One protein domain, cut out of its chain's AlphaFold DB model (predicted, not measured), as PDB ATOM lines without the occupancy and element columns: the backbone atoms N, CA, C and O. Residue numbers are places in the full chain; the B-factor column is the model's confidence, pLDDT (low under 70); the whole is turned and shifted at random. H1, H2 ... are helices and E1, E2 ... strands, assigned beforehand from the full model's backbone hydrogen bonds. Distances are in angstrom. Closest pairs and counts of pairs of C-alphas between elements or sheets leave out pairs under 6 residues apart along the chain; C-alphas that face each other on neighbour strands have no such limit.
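What this domain is: This is residues 22 to 78 of the 79 residues of an uncharacterized protein of Blautia obeum (UniProt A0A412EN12). A two-stranded antiparallel ribbon, E1 and E2, has one long helix, H3, packed along it, with residues 57 to 68 of H3 nearest the strands. The short helices H1 and H4 lie at one end of this pairing, and the little H2 lies at the other, in the turn from E2 to H3. You will find 57 residues here with four named helices and two named strands, in the order E1, H1, E2, H2, H3, H4; the class is mixed, helices and strands. The whole is only just compact, close to loose, with a radius of gyration of the C-alphas of 12.1 A, and is elongated, spanning 33 by 20 by 18 A.

How they stand to each other: Start at E1, residues 23 to 27, and set it beside its antiparallel neighbour E2, residues 41 to 46, at 157 degrees; N 24 and O 45 are 2.9 A apart, and N 42 and O 26 also 2.9 A, within hydrogen-bond range. Next look at H1, residues 29 to 35, and H4, residues 73 to 77: they are close but not clearly touching, the closest C-alphas being those of Trp 29 and Thr 77, 7.6 A apart. H2, residues 48 to 51, is close to but not clearly touching H3, residues 54 to 70; their closest C-alphas, of Ala 51 and Arg 57, are 7.1 A apart. The closest C-alphas of E2 and H3 are those of Cys 41 and Val 64, at 6.4 A. H3 and H4 meet only through their link, and H1 and H3 are apart. Every O i to N i+4 pair is within hydrogen-bond range in H1 and H3; H4 has 0 of 1, but 2 of 2 O i to N i+3 pairs, and H2 is too short for an i+4 pair.

Where its parts are: Find C-alpha 23 at (-26.094, -32.475, 33.282); from there E1 runs 13.7 A to C-alpha 27. E2 covers 14.7 A. H3 begins at C-alpha 54, (-21.547, -44.510, 27.915), and runs 23.9 A to C-alpha 70, (-29.497, -27.630, 12.942).

The domain as a whole: The C-alphas farthest apart are those of Asn 52 and Lys 78, 34.5 A. The printed part has no cut, and its five links between elements are tight. The mean pLDDT of the printed part is 89.2, and no printed residue is under 70.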
ATOM      1  N   LEU A  22     -28.334 -32.607  36.750       87.94
ATOM      2  CA  LEU A  22     -27.670 -33.877  36.446       87.94
ATOM      3  C   LEU A  22     -26.687 -33.741  35.286       87.94
ATOM      4  O   LEU A  22     -25.631 -34.362  35.283       87.94
ATOM      5  N   PHE A  23     -27.014 -32.894  34.319       89.69
ATOM      6  CA  PHE A  23     -26.094 -32.475  33.282       89.69
ATOM      7  C   PHE A  23     -26.377 -31.026  32.904       89.69
ATOM      8  O   PHE A  23     -27.482 -30.518  33.109       89.69
ATOM      9  N   THR A  24     -25.372 -30.348  32.363       88.50
ATOM     10  CA  THR A  24     -25.537 -29.009  31.802       88.50
ATOM     11  C   THR A  24     -24.851 -28.922  30.454       88.50
ATOM     12  O   THR A  24     -23.730 -29.397  30.278       88.50
ATOM     13  N   MET A  25     -25.546 -28.310  29.506       90.44
ATOM     14  CA  MET A  25     -24.999 -27.918  28.219       90.44
ATOM     15  C   MET A  25     -24.810 -26.407  28.236       90.44
ATOM     16  O   MET A  25     -25.654 -25.677  28.760       90.44
ATOM     17  N   THR A  26     -23.693 -25.946  27.696       90.12
ATOM     18  CA  THR A  26     -23.352 -24.527  27.650       90.12
ATOM     19  C   THR A  26     -22.971 -24.130  26.243       90.12
ATOM     20  O   THR A  26     -22.249 -24.861  25.564       90.12
ATOM     21  N   PHE A  27     -23.407 -22.939  25.856       90.69
ATOM     22  CA  PHE A  27     -22.970 -22.276  24.643       90.69
ATOM     23  C   PHE A  27     -21.970 -21.169  25.000       90.69
ATOM     24  O   PHE A  27     -22.300 -20.239  25.737       90.69
ATOM     25  N   ASP A  28     -20.739 -21.293  24.513       90.50
ATOM     26  CA  ASP A  28     -19.686 -20.294  24.645       90.50
ATOM     27  C   ASP A  28     -19.730 -19.343  23.448       90.50
ATOM     28  O   ASP A  28     -19.173 -19.608  22.379       90.50
ATOM     29  N   TRP A  29     -20.396 -18.210  23.657       90.31
ATOM     30  CA  TRP A  29     -20.527 -17.164  22.650       90.31
ATOM     31  C   TRP A  29     -19.179 -16.605  22.187       90.31
ATOM     32  O   TRP A  29     -18.976 -16.383  20.996       90.31
ATOM     33  N   LYS A  30     -18.226 -16.408  23.102       90.06
ATOM     34  CA  LYS A  30     -16.921 -15.838  22.741       90.06
ATOM     35  C   LYS A  30     -16.144 -16.797  21.854       90.06
ATOM     36  O   LYS A  30     -15.510 -16.373  20.892       90.06
ATOM     37  N   LYS A  31     -16.200 -18.089  22.177       90.81
ATOM     38  CA  LYS A  31     -15.579 -19.126  21.362       90.81
ATOM     39  C   LYS A  31     -16.267 -19.256  20.008       90.81
ATOM     40  O   LYS A  31     -15.571 -19.335  19.005       90.81
ATOM     41  N   PHE A  32     -17.597 -19.175  19.966       91.12
ATOM     42  CA  PHE A  32     -18.345 -19.158  18.710       91.12
ATOM     43  C   PHE A  32     -17.898 -18.032  17.773       91.12
ATOM     44  O   PHE A  32     -17.642 -18.271  16.598       91.12
ATOM     45  N   GLN A  33     -17.738 -16.816  18.297       89.69
ATOM     46  CA  GLN A  33     -17.295 -15.667  17.503       89.69
ATOM     47  C   GLN A  33     -15.882 -15.832  16.926       89.69
ATOM     48  O   GLN A  33     -15.576 -15.246  15.890       89.69
ATOM     49  N   LYS A  34     -15.013 -16.590  17.602       93.25
ATOM     50  CA  LYS A  34     -13.611 -16.766  17.210       93.25
ATOM     51  C   LYS A  34     -13.398 -17.977  16.300       93.25
ATOM     52  O   LYS A  34     -12.731 -17.860  15.278       93.25
ATOM     53  N   ASP A  35     -13.947 -19.120  16.700       91.62
ATOM     54  CA  ASP A  35     -13.641 -20.437  16.137       91.62
ATOM     55  C   ASP A  35     -14.860 -21.053  15.408       91.62
ATOM     56  O   ASP A  35     -14.778 -22.141  14.842       91.62
ATOM     57  N   GLY A  36     -16.005 -20.362  15.394       87.31
ATOM     58  CA  GLY A  36     -17.239 -20.822  14.759       87.31
ATOM     59  C   GLY A  36     -18.002 -21.861  15.585       87.31
ATOM     60  O   GLY A  36     -17.909 -21.933  16.808       87.31
ATOM     61  N   LYS A  37     -18.815 -22.682  14.911       85.62
ATOM     62  CA  LYS A  37     -19.701 -23.666  15.566       85.62
ATOM     63  C   LYS A  37     -18.939 -24.731  16.355       85.62
ATOM     64  O   LYS A  37     -19.451 -25.235  17.361       85.62
ATOM     65  N   GLU A  38     -17.740 -25.094  15.918       84.81
ATOM     66  CA  GLU A  38     -17.001 -26.213  16.485       84.81
ATOM     67  C   GLU A  38     -16.623 -25.954  17.950       84.81
ATOM     68  O   GLU A  38     -16.048 -24.927  18.300       84.81
ATOM     69  N   ASN A  39     -16.974 -26.889  18.839       83.69
ATOM     70  CA  ASN A  39     -16.711 -26.790  20.279       83.69
ATOM     71  C   ASN A  39     -17.267 -25.519  20.961       83.69
ATOM     72  O   ASN A  39     -16.833 -25.193  22.070       83.69
ATOM     73  N   SER A  40     -18.195 -24.801  20.317       86.31
ATOM     74  CA  SER A  40     -18.879 -23.635  20.889       86.31
ATOM     75  C   SER A  40     -20.078 -24.033  21.748       86.31
ATOM     76  O   SER A  40     -20.353 -23.395  22.755       86.31
ATOM     77  N   CYS A  41     -20.760 -25.128  21.403       87.56
ATOM     78  CA  CYS A  41     -21.750 -25.781  22.254       87.56
ATOM     79  C   CYS A  41     -21.128 -27.050  22.836       87.56
ATOM     80  O   CYS A  41     -20.616 -27.878  22.082       87.56
ATOM     81  N   MET A  42     -21.133 -27.192  24.161       88.19
ATOM     82  CA  MET A  42     -20.497 -28.323  24.837       88.19
ATOM     83  C   MET A  42     -21.331 -28.833  26.006       88.19
ATOM     84  O   MET A  42     -21.974 -28.071  26.731       88.19
ATOM     85  N   LEU A  43     -21.242 -30.141  26.230       88.56
ATOM     86  CA  LEU A  43     -21.674 -30.780  27.464       88.56
ATOM     87  C   LEU A  43     -20.672 -30.415  28.572       88.56
ATOM     88  O   LEU A  43     -19.567 -30.948  28.622       88.56
ATOM     89  N   TYR A  44     -21.033 -29.449  29.416       81.56
ATOM     90  CA  TYR A  44     -20.123 -28.815  30.373       81.56
ATOM     91  C   TYR A  44     -19.930 -29.636  31.644       81.56
ATOM     92  O   TYR A  44     -18.836 -29.708  32.197       81.56
ATOM     93  N   THR A  45     -21.001 -30.240  32.149       83.69
ATOM     94  CA  THR A  45     -20.934 -31.031  33.381       83.69
ATOM     95  C   THR A  45     -21.897 -32.193  33.292       83.69
ATOM     96  O   THR A  45     -23.036 -31.998  32.873       83.69
ATOM     97  N   LEU A  46     -21.453 -33.371  33.728       88.25
ATOM     98  CA  LEU A  46     -22.318 -34.483  34.105       88.25
ATOM     99  C   LEU A  46     -22.112 -34.761  35.588       88.25
ATOM    100  O   LEU A  46     -21.009 -34.601  36.116       88.25
ATOM    101  N   HIS A  47     -23.170 -35.206  36.248       87.56
ATOM    102  CA  HIS A  47     -23.092 -35.703  37.606       87.56
ATOM    103  C   HIS A  47     -22.163 -36.934  37.658       87.56
ATOM    104  O   HIS A  47     -22.272 -37.791  36.779       87.56
ATOM    105  N   PRO A  48     -21.267 -37.064  38.656       85.81
ATOM    106  CA  PRO A  48     -20.311 -38.174  38.729       85.81
ATOM    107  C   PRO A  48     -20.957 -39.558  38.602       85.81
ATOM    108  O   PRO A  48     -20.457 -40.401  37.862       85.81
ATOM    109  N   ASP A  49     -22.115 -39.748  39.238       88.81
ATOM    110  CA  ASP A  49     -22.841 -41.025  39.224       88.81
ATOM    111  C   ASP A  49     -23.350 -41.441  37.836       88.81
ATOM    112  O   ASP A  49     -23.569 -42.623  37.596       88.81
ATOM    113  N   ILE A  50     -23.524 -40.490  36.911       88.88
ATOM    114  CA  ILE A  50     -23.975 -40.764  35.535       88.88
ATOM    115  C   ILE A  50     -22.870 -40.534  34.497       88.88
ATOM    116  O   ILE A  50     -23.059 -40.825  33.319       88.88
ATOM    117  N   ALA A  51     -21.709 -40.013  34.903       86.50
ATOM    118  CA  ALA A  51     -20.627 -39.643  33.991       86.50
ATOM    119  C   ALA A  51     -20.010 -40.853  33.269       86.50
ATOM    120  O   ALA A  51     -19.492 -40.715  32.159       86.50
ATOM    121  N   ASN A  52     -20.088 -42.032  33.893       89.31
ATOM    122  CA  ASN A  52     -19.566 -43.287  33.354       89.31
ATOM    123  C   ASN A  52     -20.584 -44.048  32.488       89.31
ATOM    124  O   ASN A  52     -20.224 -45.053  31.877       89.31
ATOM    125  N   ASP A  53     -21.836 -43.585  32.402       92.75
ATOM    126  CA  ASP A  53     -22.830 -44.174  31.505       92.75
ATOM    127  C   ASP A  53     -22.523 -43.772  30.054       92.75
ATOM    128  O   ASP A  53     -22.789 -42.652  29.607       92.75
ATOM    129  N   LEU A  54     -21.940 -44.712  29.309       91.62
ATOM    130  CA  LEU A  54     -21.547 -44.510  27.915       91.62
ATOM    131  C   LEU A  54     -22.746 -44.296  26.985       91.62
ATOM    132  O   LEU A  54     -22.631 -43.544  26.016       91.62
ATOM    133  N   VAL A  55     -23.891 -44.929  27.265       94.69
ATOM    134  CA  VAL A  55     -25.100 -44.794  26.440       94.69
ATOM    135  C   VAL A  55     -25.665 -43.392  26.605       94.69
ATOM    136  O   VAL A  55     -25.953 -42.716  25.614       94.69
ATOM    137  N   LEU A  56     -25.784 -42.931  27.850       92.62
ATOM    138  CA  LEU A  56     -26.250 -41.586  28.151       92.62
ATOM    139  C   LEU A  56     -25.297 -40.536  27.580       92.62
ATOM    140  O   LEU A  56     -25.742 -39.617  26.893       92.62
ATOM    141  N   ARG A  57     -23.988 -40.686  27.812       90.94
ATOM    142  CA  ARG A  57     -22.978 -39.755  27.304       90.94
ATOM    143  C   ARG A  57     -23.041 -39.633  25.785       90.94
ATOM    144  O   ARG A  57     -23.023 -38.515  25.282       90.94
ATOM    145  N   LYS A  58     -23.166 -40.755  25.068       93.69
ATOM    146  CA  LYS A  58     -23.300 -40.757  23.607       93.69
ATOM    147  C   LYS A  58     -24.524 -39.958  23.155       93.69
ATOM    148  O   LYS A  58     -24.373 -39.054  22.343       93.69
ATOM    149  N   LYS A  59     -25.698 -40.210  23.741       94.75
ATOM    150  CA  LYS A  59     -26.931 -39.472  23.413       94.75
ATOM    151  C   LYS A  59     -26.830 -37.973  23.707       94.75
ATOM    152  O   LYS A  59     -27.357 -37.157  22.958       94.75
ATOM    153  N   LEU A  60     -26.168 -37.599  24.801       93.88
ATOM    154  CA  LEU A  60     -25.960 -36.191  25.149       93.88
ATOM    155  C   LEU A  60     -24.998 -35.503  24.173       93.88
ATOM    156  O   LEU A  60     -25.254 -34.367  23.788       93.88
ATOM    157  N   CYS A  61     -23.933 -36.184  23.744       90.56
ATOM    158  CA  CYS A  61     -23.058 -35.695  22.678       90.56
ATOM    159  C   CYS A  61     -23.825 -35.531  21.357       90.56
ATOM    160  O   CYS A  61     -23.786 -34.454  20.779       90.56
ATOM    161  N   GLU A  62     -24.605 -36.533  20.940       94.31
ATOM    162  CA  GLU A  62     -25.442 -36.457  19.732       94.31
ATOM    163  C   GLU A  62     -26.433 -35.282  19.789       94.31
ATOM    164  O   GLU A  62     -26.658 -34.605  18.790       94.31
ATOM    165  N   CYS A  63     -26.995 -34.991  20.965       93.31
ATOM    166  CA  CYS A  63     -27.851 -33.825  21.177       93.31
ATOM    167  C   CYS A  63     -27.091 -32.500  20.982       93.31
ATOM    168  O   CYS A  63     -27.594 -31.584  20.330       93.31
ATOM    169  N   VAL A  64     -25.865 -32.398  21.510       91.69
ATOM    170  CA  VAL A  64     -24.994 -31.227  21.311       91.69
ATOM    171  C   VAL A  64     -24.663 -31.041  19.830       91.69
ATOM    172  O   VAL A  64     -24.710 -29.916  19.330       91.69
ATOM    173  N   ASP A  65     -24.341 -32.125  19.129       92.06
ATOM    174  CA  ASP A  65     -24.028 -32.121  17.697       92.06
ATOM    175  C   ASP A  65     -25.242 -31.651  16.894       92.06
ATOM    176  O   ASP A  65     -25.158 -30.681  16.141       92.06
ATOM    177  N   TYR A  66     -26.409 -32.237  17.173       93.25
ATOM    178  CA  TYR A  66     -27.668 -31.859  16.543       93.25
ATOM    179  C   TYR A  66     -27.960 -30.362  16.690       93.25
ATOM    180  O   TYR A  66     -28.341 -29.713  15.717       93.25
ATOM    181  N   ILE A  67     -27.755 -29.789  17.878       91.38
ATOM    182  CA  ILE A  67     -27.992 -28.359  18.103       91.38
ATOM    183  C   ILE A  67     -27.050 -27.499  17.260       91.38
ATOM    184  O   ILE A  67     -27.504 -26.552  16.623       91.38
ATOM    185  N   ARG A  68     -25.757 -27.839  17.216       89.94
ATOM    186  CA  ARG A  68     -24.764 -27.090  16.426       89.94
ATOM    187  C   ARG A  68     -25.087 -27.105  14.935       89.94
ATOM    188  O   ARG A  68     -24.941 -26.081  14.258       89.94
ATOM    189  N   ASP A  69     -25.540 -28.247  14.443       90.94
ATOM    190  CA  ASP A  69     -25.744 -28.459  13.015       90.94
ATOM    191  C   ASP A  69     -27.079 -27.883  12.534       90.94
ATOM    192  O   ASP A  69     -27.140 -27.328  11.438       90.94
ATOM    193  N   ASN A  70     -28.126 -27.939  13.365       93.31
ATOM    194  CA  ASN A  70     -29.497 -27.630  12.942       93.31
ATOM    195  C   ASN A  70     -30.022 -26.267  13.410       93.31
ATOM    196  O   ASN A  70     -31.029 -25.804  12.876       93.31
ATOM    197  N   TYR A  71     -29.378 -25.612  14.380       90.06
ATOM    198  CA  TYR A  71     -29.831 -24.314  14.884       90.06
ATOM    199  C   TYR A  71     -28.903 -23.175  14.457       90.06
ATOM    200  O   TYR A  71     -27.684 -23.326  14.325       90.06
ATOM    201  N   ASP A  72     -29.503 -21.997  14.274       89.69
ATOM    202  CA  ASP A  72     -28.765 -20.740  14.254       89.69
ATOM    203  C   ASP A  72     -28.325 -20.402  15.685       89.69
ATOM    204  O   ASP A  72     -29.127 -19.976  16.522       89.69
ATOM    205  N   MET A  73     -27.035 -20.612  15.953       85.81
ATOM    206  CA  MET A  73     -26.433 -20.435  17.273       85.81
ATOM    207  C   MET A  73     -26.561 -18.998  17.796       85.81
ATOM    208  O   MET A  73     -26.606 -18.796  19.011       85.81
ATOM    209  N   GLU A  74     -26.678 -17.995  16.918       87.31
ATOM    210  CA  GLU A  74     -26.871 -16.601  17.333       87.31
ATOM    211  C   GLU A  74     -28.219 -16.386  18.026       87.31
ATOM    212  O   GLU A  74     -28.353 -15.492  18.864       87.31
ATOM    213  N   THR A  75     -29.210 -17.242  17.761       88.06
ATOM    214  CA  THR A  75     -30.520 -17.185  18.422       88.06
ATOM    215  C   THR A  75     -30.404 -17.359  19.936       88.06
ATOM    216  O   THR A  75     -31.154 -16.728  20.675       88.06
ATOM    217  N   PHE A  76     -29.419 -18.121  20.426       84.75
ATOM    218  CA  PHE A  76     -29.204 -18.310  21.866       84.75
ATOM    219  C   PHE A  76     -28.689 -17.057  22.591       84.75
ATOM    220  O   PHE A  76     -28.664 -17.034  23.819       84.75
ATOM    221  N   THR A  77     -28.267 -16.025  21.856       81.12
ATOM    222  CA  THR A  77     -27.771 -14.759  22.428       81.12
ATOM    223  C   THR A  77     -28.832 -13.671  22.517       81.12
ATOM    224  O   THR A  77     -28.624 -12.668  23.200       81.12
ATOM    225  N   LYS A  78     -29.963 -13.864  21.834       77.31
ATOM    226  CA  LYS A  78     -31.083 -12.926  21.822       77.31
ATOM    227  C   LYS A  78     -31.871 -13.143  23.116       77.31
ATOM    228  O   LYS A  78     -32.673 -14.069  23.201       77.31
TER     229      LYS A  78